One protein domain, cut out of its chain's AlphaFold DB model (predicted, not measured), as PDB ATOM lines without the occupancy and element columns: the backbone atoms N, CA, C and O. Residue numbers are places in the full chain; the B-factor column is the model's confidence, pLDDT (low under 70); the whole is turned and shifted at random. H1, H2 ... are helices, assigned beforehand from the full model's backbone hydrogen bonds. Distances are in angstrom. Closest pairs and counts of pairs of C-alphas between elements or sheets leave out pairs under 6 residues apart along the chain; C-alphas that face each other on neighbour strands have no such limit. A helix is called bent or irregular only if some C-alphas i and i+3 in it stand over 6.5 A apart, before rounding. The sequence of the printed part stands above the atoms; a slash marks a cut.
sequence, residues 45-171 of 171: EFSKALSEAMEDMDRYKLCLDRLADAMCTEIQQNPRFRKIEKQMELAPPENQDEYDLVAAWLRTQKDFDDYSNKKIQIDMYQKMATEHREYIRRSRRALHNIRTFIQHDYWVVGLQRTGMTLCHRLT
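What this domain is: This is residues 45 to 171 of the 171 residues of an uncharacterized protein of Ancylostoma ceylanicum (UniProt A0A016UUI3). One long helix, H3, bent but running nearly straight, makes the length of a rod; H1 and then H2 run back along it one after the other, with a long loop, residues 76 to 97, between them. The printed part has 127 residues with three named helices, H1, H2, H3, and no named strand: all helix. It is extended, radius of gyration of the C-alphas 23.6 A, spanning 85 by 25 by 17 A.

Where its parts are: H1, residues 48 to 75, measures 40.1 A from C-alpha 48 at (-23.497, -22.326, 19.045). H2, residues 98 to 108, measures 15.8 A. H3, residues 118 to 170, was assigned as one helix by its hydrogen bonds but is bent: C-alphas 151 and 154 are 6.5 A apart. Its arms are H3a, residues 118 to 151, 48.4 A, and H3b, residues 154 to 170, 24.4 A, ending at C-alpha 170 (-10.635, -8.449, 24.350).

How they stand to each other: H1 touches H3a, residues 135 to 150 alone, opposite ways at a shallow tilt of 22 degrees; the closest C-alphas, of Ile 75 and Ile 136, are 5.8 A apart. H2 and H3a, residues 118 to 129 alone, touch as a helical hairpin, the closest C-alphas, of Ala 103 and Ile 122, 4.9 A apart. H1 and H2 are apart. Every O i to N i+4 pair is within hydrogen-bond range in H1, H2 and H3b, and 29 of 30 in H3a.

The domain as a whole: The C-alphas of Asp 114 and Thr 171, the two farthest apart, are 85.6 A apart. The printed part has no cut; the link H1 to H2 is long. Residue 45, residues 84 to 88 and residues 165 to 171 have pLDDT under 70.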
ATOM      1  N   GLU A  45     -20.341 -13.490  22.193       63.50
ATOM      2  CA  GLU A  45     -20.299 -14.951  22.458       63.50
ATOM      3  C   GLU A  45     -20.033 -15.712  21.143       63.50
ATOM      4  O   GLU A  45     -20.385 -15.221  20.069       63.50
ATOM      5  N   PHE A  46     -19.380 -16.886  21.186       70.62
ATOM      6  CA  PHE A  46     -19.205 -17.710  19.979       70.62
ATOM      7  C   PHE A  46     -20.549 -18.264  19.500       70.62
ATOM      8  O   PHE A  46     -21.435 -18.557  20.302       70.62
ATOM      9  N   SER A  47     -20.686 -18.471  18.186       83.56
ATOM     10  CA  SER A  47     -21.873 -19.139  17.658       83.56
ATOM     11  C   SER A  47     -21.981 -20.557  18.225       83.56
ATOM     12  O   SER A  47     -20.986 -21.269  18.367       83.56
ATOM     13  N   LYS A  48     -23.212 -20.986  18.516       84.44
ATOM     14  CA  LYS A  48     -23.497 -22.326  19.045       84.44
ATOM     15  C   LYS A  48     -22.873 -23.437  18.186       84.44
ATOM     16  O   LYS A  48     -22.228 -24.325  18.726       84.44
ATOM     17  N   ALA A  49     -22.979 -23.320  16.862       86.88
ATOM     18  CA  ALA A  49     -22.412 -24.283  15.919       86.88
ATOM     19  C   ALA A  49     -20.880 -24.405  16.027       86.88
ATOM     20  O   ALA A  49     -20.335 -25.500  15.915       86.88
ATOM     21  N   LEU A  50     -20.173 -23.291  16.258       84.62
ATOM     22  CA  LEU A  50     -18.722 -23.313  16.435       84.62
ATOM     23  C   LEU A  50     -18.335 -23.975  17.763       84.62
ATOM     24  O   LEU A  50     -17.400 -24.771  17.794       84.62
ATOM     25  N   SER A  51     -19.057 -23.665  18.840       84.62
ATOM     26  CA  SER A  51     -18.837 -24.276  20.154       84.62
ATOM     27  C   SER A  51     -19.061 -25.790  20.120       84.62
ATOM     28  O   SER A  51     -18.210 -26.540  20.592       84.62
ATOM     29  N   GLU A  52     -20.145 -26.248  19.489       90.44
ATOM     30  CA  GLU A  52     -20.439 -27.678  19.309       90.44
ATOM     31  C   GLU A  52     -19.343 -28.385  18.500       90.44
ATOM     32  O   GLU A  52     -18.821 -29.411  18.931       90.44
ATOM     33  N   ALA A  53     -18.899 -27.794  17.385       89.75
ATOM     34  CA  ALA A  53     -17.812 -28.356  16.582       89.75
ATOM     35  C   ALA A  53     -16.488 -28.468  17.365       89.75
ATOM     36  O   ALA A  53     -15.719 -29.413  17.171       89.75
ATOM     37  N   MET A  54     -16.206 -27.516  18.263       88.38
ATOM     38  CA  MET A  54     -15.036 -27.587  19.143       88.38
ATOM     39  C   MET A  54     -15.150 -28.714  20.168       88.38
ATOM     40  O   MET A  54     -14.167 -29.420  20.395       88.38
ATOM     41  N   GLU A  55     -16.322 -28.891  20.774       91.06
ATOM     42  CA  GLU A  55     -16.564 -29.990  21.708       91.06
ATOM     43  C   GLU A  55     -16.444 -31.354  21.023       91.06
ATOM     44  O   GLU A  55     -15.820 -32.264  21.571       91.06
ATOM     45  N   ASP A  56     -16.994 -31.501  19.818       93.56
ATOM     46  CA  ASP A  56     -16.914 -32.747  19.056       93.56
ATOM     47  C   ASP A  56     -15.467 -33.109  18.717       93.56
ATOM     48  O   ASP A  56     -15.058 -34.265  18.840       93.56
ATOM     49  N   MET A  57     -14.655 -32.116  18.366       91.81
ATOM     50  CA  MET A  57     -13.229 -32.306  18.127       91.81
ATOM     51  C   MET A  57     -12.462 -32.687  19.404       91.81
ATOM     52  O   MET A  57     -11.593 -33.561  19.349       91.81
ATOM     53  N   ASP A  58     -12.780 -32.085  20.557       92.81
ATOM     54  CA  ASP A  58     -12.187 -32.470  21.847       92.81
ATOM     55  C   ASP A  58     -12.545 -33.933  22.191       92.81
ATOM     56  O   ASP A  58     -11.681 -34.721  22.591       92.81
ATOM     57  N   ARG A  59     -13.808 -34.334  21.974       95.44
ATOM     58  CA  ARG A  59     -14.269 -35.724  22.154       95.44
ATOM     59  C   ARG A  59     -13.565 -36.678  21.192       95.44
ATOM     60  O   ARG A  59     -13.147 -37.762  21.605       95.44
ATOM     61  N   TYR A  60     -13.393 -36.276  19.935       94.88
ATOM     62  CA  TYR A  60     -12.679 -37.057  18.932       94.88
ATOM     63  C   TYR A  60     -11.224 -37.299  19.345       94.88
ATOM     64  O   TYR A  60     -10.757 -38.438  19.312       94.88
ATOM     65  N   LYS A  61     -10.530 -36.268  19.839       94.12
ATOM     66  CA  LYS A  61      -9.164 -36.406  20.358       94.12
ATOM     67  C   LYS A  61      -9.084 -37.390  21.522       94.12
ATOM     68  O   LYS A  61      -8.205 -38.248  21.523       94.12
ATOM     69  N   LEU A  62     -10.006 -37.309  22.485       94.69
ATOM     70  CA  LEU A  62     -10.054 -38.247  23.615       94.69
ATOM     71  C   LEU A  62     -10.288 -39.695  23.164       94.69
ATOM     72  O   LEU A  62      -9.713 -40.621  23.735       94.69
ATOM     73  N   CYS A  63     -11.122 -39.898  22.143       96.50
ATOM     74  CA  CYS A  63     -11.329 -41.211  21.536       96.50
ATOM     75  C   CYS A  63     -10.030 -41.739  20.910       96.50
ATOM     76  O   CYS A  63      -9.641 -42.881  21.156       96.50
ATOM     77  N   LEU A  64      -9.322 -40.888  20.163       95.00
ATOM     78  CA  LEU A  64      -8.064 -41.253  19.522       95.00
ATOM     79  C   LEU A  64      -6.932 -41.544  20.514       95.00
ATOM     80  O   LEU A  64      -6.164 -42.466  20.256       95.00
ATOM     81  N   ASP A  65      -6.832 -40.827  21.639       92.31
ATOM     82  CA  ASP A  65      -5.855 -41.160  22.689       92.31
ATOM     83  C   ASP A  65      -6.089 -42.579  23.220       92.31
ATOM     84  O   ASP A  65      -5.177 -43.404  23.238       92.31
ATOM     85  N   ARG A  66      -7.338 -42.882  23.602       94.50
ATOM     86  CA  ARG A  66      -7.719 -44.199  24.138       94.50
ATOM     87  C   ARG A  66      -7.469 -45.304  23.121       94.50
ATOM     88  O   ARG A  66      -6.978 -46.371  23.480       94.50
ATOM     89  N   LEU A  67      -7.790 -45.042  21.854       94.44
ATOM     90  CA  LEU A  67      -7.524 -45.968  20.762       94.44
ATOM     91  C   LEU A  67      -6.020 -46.191  20.581       94.44
ATOM     92  O   LEU A  67      -5.594 -47.333  20.451       94.44
ATOM     93  N   ALA A  68      -5.210 -45.132  20.597       91.56
ATOM     94  CA  ALA A  68      -3.762 -45.238  20.452       91.56
ATOM     95  C   ALA A  68      -3.134 -46.070  21.581       91.56
ATOM     96  O   ALA A  68      -2.250 -46.889  21.315       91.56
ATOM     97  N   ASP A  69      -3.604 -45.898  22.817       89.38
ATOM     98  CA  ASP A  69      -3.139 -46.671  23.970       89.38
ATOM     99  C   ASP A  69      -3.543 -48.147  23.869       89.38
ATOM    100  O   ASP A  69      -2.687 -49.025  24.003       89.38
ATOM    101  N   ALA A  70      -4.808 -48.432  23.539       91.94
ATOM    102  CA  ALA A  70      -5.288 -49.799  23.324       91.94
ATOM    103  C   ALA A  70      -4.561 -50.489  22.158       91.94
ATOM    104  O   ALA A  70      -4.157 -51.645  22.246       91.94
ATOM    105  N   MET A  71      -4.303 -49.769  21.065       92.19
ATOM    106  CA  MET A  71      -3.517 -50.304  19.956       92.19
ATOM    107  C   MET A  71      -2.097 -50.670  20.395       92.19
ATOM    108  O   MET A  71      -1.576 -51.685  19.949       92.19
ATOM    109  N   CYS A  72      -1.456 -49.900  21.280       89.69
ATOM    110  CA  CYS A  72      -0.119 -50.252  21.767       89.69
ATOM    111  C   CYS A  72      -0.105 -51.596  22.508       89.69
ATOM    112  O   CYS A  72       0.862 -52.346  22.373       89.69
ATOM    113  N   THR A  73      -1.147 -51.895  23.290       89.50
ATOM    114  CA  THR A  73      -1.247 -53.161  24.029       89.50
ATOM    115  C   THR A  73      -1.546 -54.339  23.116       89.50
ATOM    116  O   THR A  73      -0.922 -55.383  23.286       89.50
ATOM    117  N   GLU A  74      -2.415 -54.159  22.121       91.50
ATOM    118  CA  GLU A  74      -2.755 -55.219  21.162       91.50
ATOM    119  C   GLU A  74      -1.610 -55.525  20.192       91.50
ATOM    120  O   GLU A  74      -1.326 -56.683  19.905       91.50
ATOM    121  N   ILE A  75      -0.906 -54.493  19.716       91.38
ATOM    122  CA  ILE A  75       0.232 -54.658  18.800       91.38
ATOM    123  C   ILE A  75       1.379 -55.405  19.479       91.38
ATOM    124  O   ILE A  75       2.092 -56.165  18.832       91.38
ATOM    125  N   GLN A  76       1.603 -55.137  20.762       90.94
ATOM    126  CA  GLN A  76       2.706 -55.709  21.509       90.94
ATOM    127  C   GLN A  76       2.233 -56.050  22.913       90.94
ATOM    128  O   GLN A  76       2.307 -55.219  23.818       90.94
ATOM    129  N   GLN A  77       1.767 -57.282  23.100       88.50
ATOM    130  CA  GLN A  77       1.218 -57.749  24.375       88.50
ATOM    131  C   GLN A  77       2.278 -57.824  25.479       88.50
ATOM    132  O   GLN A  77       1.950 -57.632  26.657       88.50
ATOM    133  N   ASN A  78       3.556 -57.997  25.128       88.44
ATOM    134  CA  ASN A  78       4.638 -58.029  26.098       88.44
ATOM    135  C   ASN A  78       5.047 -56.601  26.530       88.44
ATOM    136  O   ASN A  78       5.627 -55.850  25.739       88.44
ATOM    137  N   PRO A  79       4.835 -56.211  27.806       86.69
ATOM    138  CA  PRO A  79       5.167 -54.870  28.293       86.69
ATOM    139  C   PRO A  79       6.649 -54.509  28.155       86.69
ATOM    140  O   PRO A  79       6.974 -53.328  28.055       86.69
ATOM    141  N   ARG A  80       7.557 -55.495  28.115       86.31
ATOM    142  CA  ARG A  80       9.008 -55.254  28.000       86.31
ATOM    143  C   ARG A  80       9.387 -54.511  26.719       86.31
ATOM    144  O   ARG A  80      10.382 -53.784  26.713       86.31
ATOM    145  N   PHE A  81       8.583 -54.673  25.670       85.31
ATOM    146  CA  PHE A  81       8.786 -54.059  24.360       85.31
ATOM    147  C   PHE A  81       7.869 -52.842  24.125       85.31
ATOM    148  O   PHE A  81       7.902 -52.244  23.059       85.31
ATOM    149  N   ARG A  82       7.079 -52.414  25.123       83.12
ATOM    150  CA  ARG A  82       6.239 -51.201  25.061       83.12
ATOM    151  C   ARG A  82       6.927 -49.987  25.697       83.12
ATOM    152  O   ARG A  82       6.349 -49.309  26.544       83.12
ATOM    153  N   LYS A  83       8.185 -49.708  25.349       71.56
ATOM    154  CA  LYS A  83       8.899 -48.552  25.924       71.56
ATOM    155  C   LYS A  83       8.417 -47.254  25.267       71.56
ATOM    156  O   LYS A  83       8.638 -47.024  24.082       71.56
ATOM    157  N   ILE A  84       7.754 -46.404  26.051       57.44
ATOM    158  CA  ILE A  84       7.070 -45.179  25.591       57.44
ATOM    159  C   ILE A  84       8.062 -44.083  25.145       57.44
ATOM    160  O   ILE A  84       7.730 -43.256  24.298       57.44
ATOM    161  N   GLU A  85       9.291 -44.099  25.664       55.75
ATOM    162  CA  GLU A  85      10.215 -42.954  25.612       55.75
ATOM    163  C   GLU A  85      11.104 -42.873  24.361       55.75
ATOM    164  O   GLU A  85      11.705 -41.830  24.104       55.75
ATOM    165  N   LYS A  86      11.186 -43.929  23.543       49.78
ATOM    166  CA  LYS A  86      12.003 -43.930  22.319       49.78
ATOM    167  C   LYS A  86      11.231 -44.522  21.142       49.78
ATOM    168  O   LYS A  86      10.988 -45.717  21.061       49.78
ATOM    169  N   GLN A  87      10.852 -43.646  20.213       56.75
ATOM    170  CA  GLN A  87      10.625 -43.967  18.795       56.75
ATOM    171  C   GLN A  87       9.542 -45.007  18.429       56.75
ATOM    172  O   GLN A  87       9.497 -45.439  17.278       56.75
ATOM    173  N   MET A  88       8.600 -45.346  19.324       65.38
ATOM    174  CA  MET A  88       7.564 -46.363  19.038       65.38
ATOM    175  C   MET A  88       8.169 -47.682  18.530       65.38
ATOM    176  O   MET A  88       7.645 -48.317  17.609       65.38
ATOM    177  N   GLU A  89       9.289 -48.097  19.110       73.81
ATOM    178  CA  GLU A  89       9.845 -49.420  18.853       73.81
ATOM    179  C   GLU A  89       9.024 -50.463  19.614       73.81
ATOM    180  O   GLU A  89       9.349 -50.845  20.730       73.81
ATOM    181  N   LEU A  90       7.903 -50.869  19.010       83.88
ATOM    182  CA  LEU A  90       7.027 -51.941  19.510       83.88
ATOM    183  C   LEU A  90       7.464 -53.334  19.036       83.88
ATOM    184  O   LEU A  90       6.981 -54.344  19.542       83.88
ATOM    185  N   ALA A  91       8.334 -53.392  18.026       84.88
ATOM    186  CA  ALA A  91       8.838 -54.653  17.508       84.88
ATOM    187  C   ALA A  91       9.830 -55.258  18.511       84.88
ATOM    188  O   ALA A  91      10.729 -54.540  18.959       84.88
ATOM    189  N   PRO A  92       9.705 -56.553  18.848       86.31
ATOM    190  CA  PRO A  92      10.756 -57.254  19.564       86.31
ATOM    191  C   PRO A  92      12.071 -57.154  18.781       86.31
ATOM    192  O   PRO A  92      12.045 -57.181  17.542       86.31
ATOM    193  N   PRO A  93      13.224 -57.080  19.467       87.38
ATOM    194  CA  PRO A  93      14.519 -57.236  18.818       87.38
ATOM    195  C   PRO A  93      14.618 -58.549  18.026       87.38
ATOM    196  O   PRO A  93      13.841 -59.491  18.224       87.38
ATOM    197  N   GLU A  94      15.604 -58.635  17.135       83.69
ATOM    198  CA  GLU A  94      15.895 -59.885  16.428       83.69
ATOM    199  C   GLU A  94      16.093 -61.043  17.417       83.69
ATOM    200  O   GLU A  94      16.730 -60.887  18.462       83.69
ATOM    201  N   ASN A  95      15.517 -62.203  17.093       84.94
ATOM    202  CA  ASN A  95      15.535 -63.423  17.910       84.94
ATOM    203  C   ASN A  95      14.899 -63.309  19.312       84.94
ATOM    204  O   ASN A  95      15.051 -64.220  20.122       84.94
ATOM    205  N   GLN A  96      14.191 -62.218  19.617       89.88
ATOM    206  CA  GLN A  96      13.421 -62.060  20.863       89.88
ATOM    207  C   GLN A  96      11.908 -62.130  20.646       89.88
ATOM    208  O   GLN A  96      11.138 -61.959  21.592       89.88
ATOM    209  N   ASP A  97      11.487 -62.357  19.404       91.31
ATOM    210  CA  ASP A  97      10.103 -62.669  19.092       91.31
ATOM    211  C   ASP A  97       9.716 -64.020  19.711       91.31
ATOM    212  O   ASP A  97      10.522 -64.951  19.745       91.31
ATOM    213  N   GLU A  98       8.488 -64.133  20.212       92.25
ATOM    214  CA  GLU A  98       8.018 -65.346  20.884       92.25
ATOM    215  C   GLU A  98       8.114 -66.589  19.991       92.25
ATOM    216  O   GLU A  98       8.551 -67.645  20.451       92.25
ATOM    217  N   TYR A  99       7.803 -66.459  18.700       94.44
ATOM    218  CA  TYR A  99       7.852 -67.579  17.768       94.44
ATOM    219  C   TYR A  99       9.296 -67.938  17.396       94.44
ATOM    220  O   TYR A  99       9.616 -69.120  17.258       94.44
ATOM    221  N   ASP A 100      10.193 -66.947  17.318       93.50
ATOM    222  CA  ASP A 100      11.628 -67.198  17.137       93.50
ATOM    223  C   ASP A 100      12.221 -67.955  18.327       93.50
ATOM    224  O   ASP A 100      13.011 -68.880  18.136       93.50
ATOM    225  N   LEU A 101      11.826 -67.593  19.550       94.31
ATOM    226  CA  LEU A 101      12.288 -68.260  20.766       94.31
ATOM    227  C   LEU A 101      11.832 -69.722  20.805       94.31
ATOM    228  O   LEU A 101      12.634 -70.598  21.135       94.31
ATOM    229  N   VAL A 102      10.587 -70.008  20.409       93.50
ATOM    230  CA  VAL A 102      10.096 -71.391  20.308       93.50
ATOM    231  C   VAL A 102      10.843 -72.162  19.218       93.50
ATOM    232  O   VAL A 102      11.311 -73.273  19.471       93.50
ATOM    233  N   ALA A 103      11.026 -71.579  18.029       93.19
ATOM    234  CA  ALA A 103      11.779 -72.216  16.946       93.19
ATOM    235  C   ALA A 103      13.232 -72.513  17.355       93.19
ATOM    236  O   ALA A 103      13.756 -73.593  17.068       93.19
ATOM    237  N   ALA A 104      13.886 -71.570  18.038       93.00
ATOM    238  CA  ALA A 104      15.238 -71.728  18.555       93.00
ATOM    239  C   ALA A 104      15.306 -72.830  19.620       93.00
ATOM    240  O   ALA A 104      16.168 -73.703  19.531       93.00
ATOM    241  N   TRP A 105      14.371 -72.841  20.572       93.00
ATOM    242  CA  TRP A 105      14.302 -73.878  21.598       93.00
ATOM    243  C   TRP A 105      14.117 -75.265  20.976       93.00
ATOM    244  O   TRP A 105      14.919 -76.159  21.250       93.00
ATOM    245  N   LEU A 106      13.161 -75.431  20.054       91.31
ATOM    246  CA  LEU A 106      12.915 -76.705  19.370       91.31
ATOM    247  C   LEU A 106      14.169 -77.242  18.672       91.31
ATOM    248  O   LEU A 106      14.445 -78.437  18.743       91.31
ATOM    249  N   ARG A 107      14.982 -76.383  18.045       90.25
ATOM    250  CA  ARG A 107      16.249 -76.811  17.418       90.25
ATOM    251  C   ARG A 107      17.237 -77.412  18.410       90.25
ATOM    252  O   ARG A 107      17.962 -78.328  18.040       90.25
ATOM    253  N   THR A 108      17.269 -76.906  19.641       90.56
ATOM    254  CA  THR A 108      18.221 -77.360  20.668       90.56
ATOM    255  C   THR A 108      17.829 -78.680  21.329       90.56
ATOM    256  O   THR A 108      18.698 -79.362  21.868       90.56
ATOM    257  N   GLN A 109      16.552 -79.065  21.266       88.62
ATOM    258  CA  GLN A 109      16.056 -80.265  21.940       88.62
ATOM    259  C   GLN A 109      16.258 -81.517  21.087       88.62
ATOM    260  O   GLN A 109      15.528 -81.737  20.120       88.62
ATOM    261  N   LYS A 110      17.239 -82.343  21.457       82.88
ATOM    262  CA  LYS A 110      17.557 -83.605  20.764       82.88
ATOM    263  C   LYS A 110      16.526 -84.705  21.026       82.88
ATOM    264  O   LYS A 110      16.274 -85.526  20.156       82.88
ATOM    265  N   ASP A 111      15.852 -84.648  22.172       82.56
ATOM    266  CA  ASP A 111      14.850 -85.641  22.590       82.56
ATOM    267  C   ASP A 111      13.608 -85.678  21.679       82.56
ATOM    268  O   ASP A 111      12.803 -86.601  21.742       82.56
ATOM    269  N   PHE A 112      13.451 -84.674  20.812       76.12
ATOM    270  CA  PHE A 112      12.364 -84.578  19.838       76.12
ATOM    271  C   PHE A 112      12.810 -84.878  18.401       76.12
ATOM    272  O   PHE A 112      12.027 -84.666  17.476       76.12
ATOM    273  N   ASP A 113      14.047 -85.333  18.174       73.50
ATOM    274  CA  ASP A 113      14.545 -85.627  16.822       73.50
ATOM    275  C   ASP A 113      13.783 -86.785  16.152       73.50
ATOM    276  O   ASP A 113      13.598 -86.768  14.934       73.50
ATOM    277  N   ASP A 114      13.236 -87.711  16.945       72.69
ATOM    278  CA  ASP A 114      12.411 -88.829  16.466       72.69
ATOM    279  C   ASP A 114      10.995 -88.399  16.035       72.69
ATOM    280  O   ASP A 114      10.280 -89.145  15.358       72.69
ATOM    281  N   TYR A 115      10.568 -87.177  16.377       78.69
ATOM    282  CA  TYR A 115       9.304 -86.634  15.892       78.69
ATOM    283  C   TYR A 115       9.462 -86.147  14.451       78.69
ATOM    284  O   TYR A 115       9.994 -85.065  14.187       78.69
ATOM    285  N   SER A 116       8.878 -86.898  13.513       73.06
ATOM    286  CA  SER A 116       8.856 -86.591  12.071       73.06
ATOM    287  C   SER A 116       8.422 -85.155  11.734       73.06
ATOM    288  O   SER A 116       8.845 -84.588  10.727       73.06
ATOM    289  N   ASN A 117       7.625 -84.530  12.603       86.56
ATOM    290  CA  ASN A 117       7.071 -83.195  12.401       86.56
ATOM    291  C   ASN A 117       7.934 -82.053  12.963       86.56
ATOM    292  O   ASN A 117       7.606 -80.891  12.722       86.56
ATOM    293  N   LYS A 118       9.037 -82.328  13.673       88.62
ATOM    294  CA  LYS A 118       9.868 -81.292  14.313       88.62
ATOM    295  C   LYS A 118      10.335 -80.225  13.319       88.62
ATOM    296  O   LYS A 118      10.196 -79.028  13.564       88.62
ATOM    297  N   LYS A 119      10.841 -80.654  12.159       89.31
ATOM    298  CA  LYS A 119      11.296 -79.744  11.094       89.31
ATOM    299  C   LYS A 119      10.157 -78.868  10.560       89.31
ATOM    300  O   LYS A 119      10.371 -77.687  10.309       89.31
ATOM    301  N   ILE A 120       8.961 -79.441  10.421       91.50
ATOM    302  CA  ILE A 120       7.760 -78.734   9.956       91.50
ATOM    303  C   ILE A 120       7.339 -77.679  10.985       91.50
ATOM    304  O   ILE A 120       7.078 -76.540  10.617       91.50
ATOM    305  N   GLN A 121       7.332 -78.028  12.275       91.62
ATOM    306  CA  GLN A 121       6.996 -77.089  13.346       91.62
ATOM    307  C   GLN A 121       7.976 -75.914  13.398       91.62
ATOM    308  O   GLN A 121       7.543 -74.768  13.472       91.62
ATOM    309  N   ILE A 122       9.284 -76.176  13.301       93.31
ATOM    310  CA  ILE A 122      10.306 -75.118  13.265       93.31
ATOM    311  C   ILE A 122      10.037 -74.147  12.106       93.31
ATOM    312  O   ILE A 122      10.016 -72.939  12.331       93.31
ATOM    313  N   ASP A 123       9.785 -74.653  10.895       93.94
ATOM    314  CA  ASP A 123       9.480 -73.816   9.724       93.94
ATOM    315  C   ASP A 123       8.197 -72.984   9.921       93.94
ATOM    316  O   ASP A 123       8.166 -71.794   9.604       93.94
ATOM    317  N   MET A 124       7.155 -73.573  10.518       95.38
ATOM    318  CA  MET A 124       5.921 -72.856  10.858       95.38
ATOM    319  C   MET A 124       6.167 -71.722  11.857       95.38
ATOM    320  O   MET A 124       5.709 -70.605  11.625       95.38
ATOM    321  N   TYR A 125       6.920 -71.968  12.932       95.75
ATOM    322  CA  TYR A 125       7.248 -70.934  13.917       95.75
ATOM    323  C   TYR A 125       8.072 -69.794  13.307       95.75
ATOM    324  O   TYR A 125       7.795 -68.629  13.577       95.75
ATOM    325  N   GLN A 126       9.015 -70.088  12.410       94.38
ATOM    326  CA  GLN A 126       9.767 -69.041  11.705       94.38
ATOM    327  C   GLN A 126       8.889 -68.188  10.783       94.38
ATOM    328  O   GLN A 126       9.061 -66.967  10.701       94.38
ATOM    329  N   LYS A 127       7.933 -68.816  10.090       96.12
ATOM    330  CA  LYS A 127       6.941 -68.097   9.283       96.12
ATOM    331  C   LYS A 127       6.068 -67.206  10.162       96.12
ATOM    332  O   LYS A 127       5.912 -66.032   9.845       96.12
ATOM    333  N   MET A 128       5.582 -67.719  11.294       95.62
ATOM    334  CA  MET A 128       4.813 -66.924  12.260       95.62
ATOM    335  C   MET A 128       5.620 -65.745  12.810       95.62
ATOM    336  O   MET A 128       5.093 -64.639  12.847       95.62
ATOM    337  N   ALA A 129       6.904 -65.926  13.136       93.75
ATOM    338  CA  ALA A 129       7.777 -64.833  13.574       93.75
ATOM    339  C   ALA A 129       7.895 -63.724  12.513       93.75
ATOM    340  O   ALA A 129       7.847 -62.531  12.819       93.75
ATOM    341  N   THR A 130       8.027 -64.112  11.241       93.00
ATOM    342  CA  THR A 130       8.117 -63.170  10.115       93.00
ATOM    343  C   THR A 130       6.812 -62.394   9.935       93.00
ATOM    344  O   THR A 130       6.823 -61.163   9.863       93.00
ATOM    345  N   GLU A 131       5.679 -63.097   9.925       94.81
ATOM    346  CA  GLU A 131       4.355 -62.482   9.801       94.81
ATOM    347  C   GLU A 131       4.027 -61.573  10.988       94.81
ATOM    348  O   GLU A 131       3.496 -60.475  10.804       94.81
ATOM    349  N   HIS A 132       4.393 -61.982  12.202       94.38
ATOM    350  CA  HIS A 132       4.180 -61.196  13.409       94.38
ATOM    351  C   HIS A 132       4.961 -59.876  13.368       94.38
ATOM    352  O   HIS A 132       4.397 -58.805  13.618       94.38
ATOM    353  N   ARG A 133       6.228 -59.903  12.935       91.69
ATOM    354  CA  ARG A 133       7.018 -58.680  12.711       91.69
ATOM    355  C   ARG A 133       6.379 -57.758  11.674       91.69
ATOM    356  O   ARG A 133       6.295 -56.547  11.896       91.69
ATOM    357  N   GLU A 134       5.892 -58.308  10.565       92.56
ATOM    358  CA  GLU A 134       5.214 -57.528   9.525       92.56
ATOM    359  C   GLU A 134       3.864 -56.962   9.982       92.56
ATOM    360  O   GLU A 134       3.494 -55.844   9.596       92.56
ATOM    361  N   TYR A 135       3.130 -57.691  10.821       93.94
ATOM    362  CA  TYR A 135       1.945 -57.185  11.508       93.94
ATOM    363  C   TYR A 135       2.301 -55.979  12.384       93.94
ATOM    364  O   TYR A 135       1.755 -54.895  12.171       93.94
ATOM    365  N   ILE A 136       3.285 -56.108  13.282       92.31
ATOM    366  CA  ILE A 136       3.710 -55.013  14.169       92.31
ATOM    367  C   ILE A 136       4.143 -53.788  13.359       92.31
ATOM    368  O   ILE A 136       3.759 -52.653  13.661       92.31
ATOM    369  N   ARG A 137       4.914 -53.997  12.287       90.50
ATOM    370  CA  ARG A 137       5.383 -52.931  11.395       90.50
ATOM    371  C   ARG A 137       4.226 -52.201  10.707       90.50
ATOM    372  O   ARG A 137       4.242 -50.972  10.610       90.50
ATOM    373  N   ARG A 138       3.217 -52.932  10.220       92.56
ATOM    374  CA  ARG A 138       1.994 -52.349   9.640       92.56
ATOM    375  C   ARG A 138       1.224 -51.542  10.676       92.56
ATOM    376  O   ARG A 138       0.933 -50.374  10.418       92.56
ATOM    377  N   SER A 139       0.980 -52.114  11.845       92.56
ATOM    378  CA  SER A 139       0.193 -51.478  12.898       92.56
ATOM    379  C   SER A 139       0.874 -50.233  13.474       92.56
ATOM    380  O   SER A 139       0.212 -49.225  13.721       92.56
ATOM    381  N   ARG A 140       2.212 -50.224  13.566       90.75
ATOM    382  CA  ARG A 140       2.997 -49.027  13.915       90.75
ATOM    383  C   ARG A 140       2.732 -47.839  12.994       90.75
ATOM    384  O   ARG A 140       2.711 -46.710  13.471       90.75
ATOM    385  N   ARG A 141       2.539 -48.060  11.689       90.00
ATOM    386  CA  ARG A 141       2.239 -46.966  10.746       90.00
ATOM    387  C   ARG A 141       0.869 -46.352  11.010       90.00
ATOM    388  O   ARG A 141       0.749 -45.134  11.012       90.00
ATOM    389  N   ALA A 142      -0.137 -47.181  11.288       90.56
ATOM    390  CA  ALA A 142      -1.462 -46.695  11.665       90.56
ATOM    391  C   ALA A 142      -1.412 -45.899  12.981       90.56
ATOM    392  O   ALA A 142      -1.906 -44.775  13.046       90.56
ATOM    393  N   LEU A 143      -0.724 -46.436  13.995       92.19
ATOM    394  CA  LEU A 143      -0.518 -45.761  15.277       92.19
ATOM    395  C   LEU A 143       0.225 -44.425  15.120       92.19
ATOM    396  O   LEU A 143      -0.114 -43.442  15.780       92.19
ATOM    397  N   HIS A 144       1.222 -44.372  14.232       90.69
ATOM    398  CA  HIS A 144       1.949 -43.145  13.931       90.69
ATOM    399  C   HIS A 144       1.024 -42.056  13.383       90.69
ATOM    400  O   HIS A 144       1.079 -40.936  13.876       90.69
ATOM    401  N   ASN A 145       0.131 -42.380  12.444       90.75
ATOM    402  CA  ASN A 145      -0.816 -41.406  11.893       90.75
ATOM    403  C   ASN A 145      -1.734 -40.815  12.975       90.75
ATOM    404  O   ASN A 145      -1.914 -39.601  13.028       90.75
ATOM    405  N   ILE A 146      -2.256 -41.660  13.875       92.50
ATOM    406  CA  ILE A 146      -3.101 -41.215  14.995       92.50
ATOM    407  C   ILE A 146      -2.323 -40.255  15.904       92.50
ATOM    408  O   ILE A 146      -2.800 -39.168  16.226       92.50
ATOM    409  N   ARG A 147      -1.096 -40.622  16.293       90.19
ATOM    410  CA  ARG A 147      -0.265 -39.767  17.153       90.19
ATOM    411  C   ARG A 147       0.127 -38.461  16.474       90.19
ATOM    412  O   ARG A 147       0.106 -37.429  17.135       90.19
ATOM    413  N   THR A 148       0.441 -38.489  15.181       90.94
ATOM    414  CA  THR A 148       0.753 -37.289  14.395       90.94
ATOM    415  C   THR A 148      -0.424 -36.318  14.404       90.94
ATOM    416  O   THR A 148      -0.224 -35.144  14.710       90.94
ATOM    417  N   PHE A 149      -1.650 -36.805  14.184       91.75
ATOM    418  CA  PHE A 149      -2.852 -35.976  14.285       91.75
ATOM    419  C   PHE A 149      -2.992 -35.335  15.675       91.75
ATOM    420  O   PHE A 149      -3.162 -34.122  15.790       91.75
ATOM    421  N   ILE A 150      -2.862 -36.125  16.745       90.06
ATOM    422  CA  ILE A 150      -3.008 -35.633  18.125       90.06
ATOM    423  C   ILE A 150      -1.932 -34.588  18.470       90.06
ATOM    424  O   ILE A 150      -2.225 -33.566  19.091       90.06
ATOM    425  N   GLN A 151      -0.678 -34.846  18.094       87.38
ATOM    426  CA  GLN A 151       0.474 -34.030  18.487       87.38
ATOM    427  C   GLN A 151       0.643 -32.769  17.638       87.38
ATOM    428  O   GLN A 151       1.164 -31.768  18.133       87.38
ATOM    429  N   HIS A 152       0.232 -32.809  16.371       88.50
ATOM    430  CA  HIS A 152       0.443 -31.714  15.433       88.50
ATOM    431  C   HIS A 152      -0.867 -31.040  15.046       88.50
ATOM    432  O   HIS A 152      -1.043 -29.857  15.345       88.50
ATOM    433  N   ASP A 153      -1.791 -31.772  14.434       89.38
ATOM    434  CA  ASP A 153      -2.982 -31.176  13.822       89.38
ATOM    435  C   ASP A 153      -3.943 -30.641  14.884       89.38
ATOM    436  O   ASP A 153      -4.281 -29.456  14.891       89.38
ATOM    437  N   TYR A 154      -4.296 -31.476  15.862       90.44
ATOM    438  CA  TYR A 154      -5.147 -31.068  16.975       90.44
ATOM    439  C   TYR A 154      -4.506 -29.944  17.805       90.44
ATOM    440  O   TYR A 154      -5.188 -29.009  18.230       90.44
ATOM    441  N   TRP A 155      -3.180 -29.975  17.993       85.00
ATOM    442  CA  TRP A 155      -2.461 -28.910  18.697       85.00
ATOM    443  C   TRP A 155      -2.585 -27.555  17.989       85.00
ATOM    444  O   TRP A 155      -2.797 -26.528  18.640       85.00
ATOM    445  N   VAL A 156      -2.484 -27.536  16.655       87.56
ATOM    446  CA  VAL A 156      -2.672 -26.315  15.857       87.56
ATOM    447  C   VAL A 156      -4.084 -25.765  16.039       87.56
ATOM    448  O   VAL A 156      -4.235 -24.558  16.248       87.56
ATOM    449  N   VAL A 157      -5.104 -26.625  16.030       84.44
ATOM    450  CA  VAL A 157      -6.482 -26.172  16.248       84.44
ATOM    451  C   VAL A 157      -6.682 -25.656  17.677       84.44
ATOM    452  O   VAL A 157      -7.280 -24.598  17.871       84.44
ATOM    453  N   GLY A 158      -6.108 -26.319  18.685       81.00
ATOM    454  CA  GLY A 158      -6.120 -25.836  20.070       81.00
ATOM    455  C   GLY A 158      -5.468 -24.455  20.234       81.00
ATOM    456  O   GLY A 158      -5.973 -23.607  20.977       81.00
ATOM    457  N   LEU A 159      -4.388 -24.189  19.492       80.44
ATOM    458  CA  LEU A 159      -3.735 -22.879  19.465       80.44
ATOM    459  C   LEU A 159      -4.635 -21.812  18.829       80.44
ATOM    460  O   LEU A 159      -4.784 -20.726  19.391       80.44
ATOM    461  N   GLN A 160      -5.249 -22.117  17.685       81.69
ATOM    462  CA  GLN A 160      -6.185 -21.210  17.015       81.69
ATOM    463  C   GLN A 160      -7.398 -20.913  17.898       81.69
ATOM    464  O   GLN A 160      -7.747 -19.748  18.063       81.69
ATOM    465  N   ARG A 161      -7.972 -21.934  18.548       79.69
ATOM    466  CA  ARG A 161      -9.057 -21.784  19.528       79.69
ATOM    467  C   ARG A 161      -8.669 -20.830  20.649       79.69
ATOM    468  O   ARG A 161      -9.404 -19.886  20.915       79.69
ATOM    469  N   THR A 162      -7.498 -21.027  21.254       76.38
ATOM    470  CA  THR A 162      -6.995 -20.140  22.316       76.38
ATOM    471  C   THR A 162      -6.828 -18.704  21.810       76.38
ATOM    472  O   THR A 162      -7.186 -17.760  22.510       76.38
ATOM    473  N   GLY A 163      -6.334 -18.535  20.578       73.31
ATOM    474  CA  GLY A 163      -6.240 -17.236  19.914       73.31
ATOM    475  C   GLY A 163      -7.601 -16.567  19.732       73.31
ATOM    476  O   GLY A 163      -7.754 -15.406  20.095       73.31
ATOM    477  N   MET A 164      -8.606 -17.303  19.249       72.62
ATOM    478  CA  MET A 164      -9.969 -16.787  19.109       72.62
ATOM    479  C   MET A 164     -10.568 -16.427  20.465       72.62
ATOM    480  O   MET A 164     -11.088 -15.332  20.609       72.62
ATOM    481  N   THR A 165     -10.455 -17.289  21.482       68.81
ATOM    482  CA  THR A 165     -10.953 -16.987  22.834       68.81
ATOM    483  C   THR A 165     -10.281 -15.748  23.423       68.81
ATOM    484  O   THR A 165     -10.932 -14.980  24.124       68.81
ATOM    485  N   LEU A 166      -8.989 -15.535  23.147       65.06
ATOM    486  CA  LEU A 166      -8.284 -14.333  23.575       65.06
ATOM    487  C   LEU A 166      -8.802 -13.092  22.841       65.06
ATOM    488  O   LEU A 166      -9.107 -12.117  23.507       65.06
ATOM    489  N   CYS A 167      -8.956 -13.130  21.514       60.88
ATOM    490  CA  CYS A 167      -9.536 -12.011  20.752       60.88
ATOM    491  C   CYS A 167     -10.924 -11.654  21.270       60.88
ATOM    492  O   CYS A 167     -11.207 -10.501  21.538       60.88
ATOM    493  N   HIS A 168     -11.734 -12.684  21.486       56.91
ATOM    494  CA  HIS A 168     -13.125 -12.602  21.895       56.91
ATOM    495  C   HIS A 168     -13.337 -12.092  23.324       56.91
ATOM    496  O   HIS A 168     -14.395 -11.581  23.655       56.91
ATOM    497  N   ARG A 169     -12.343 -12.258  24.205       49.69
ATOM    498  CA  ARG A 169     -12.353 -11.668  25.557       49.69
ATOM    499  C   ARG A 169     -11.856 -10.223  25.580       49.69
ATOM    500  O   ARG A 169     -11.953  -9.583  26.623       49.69
ATOM    501  N   LEU A 170     -11.226  -9.777  24.497       43.16
ATOM    502  CA  LEU A 170     -10.635  -8.449  24.350       43.16
ATOM    503  C   LEU A 170     -11.475  -7.546  23.434       43.16
ATOM    504  O   LEU A 170     -11.224  -6.340  23.406       43.16
ATOM    505  N   THR A 171     -12.434  -8.144  22.722       40.09
ATOM    506  CA  THR A 171     -13.561  -7.505  22.051       40.09
ATOM    507  C   THR A 171     -14.850  -7.690  22.805       40.09
ATOM    508  O   THR A 171     -15.809  -7.102  22.296       40.09
TER     509      THR A 171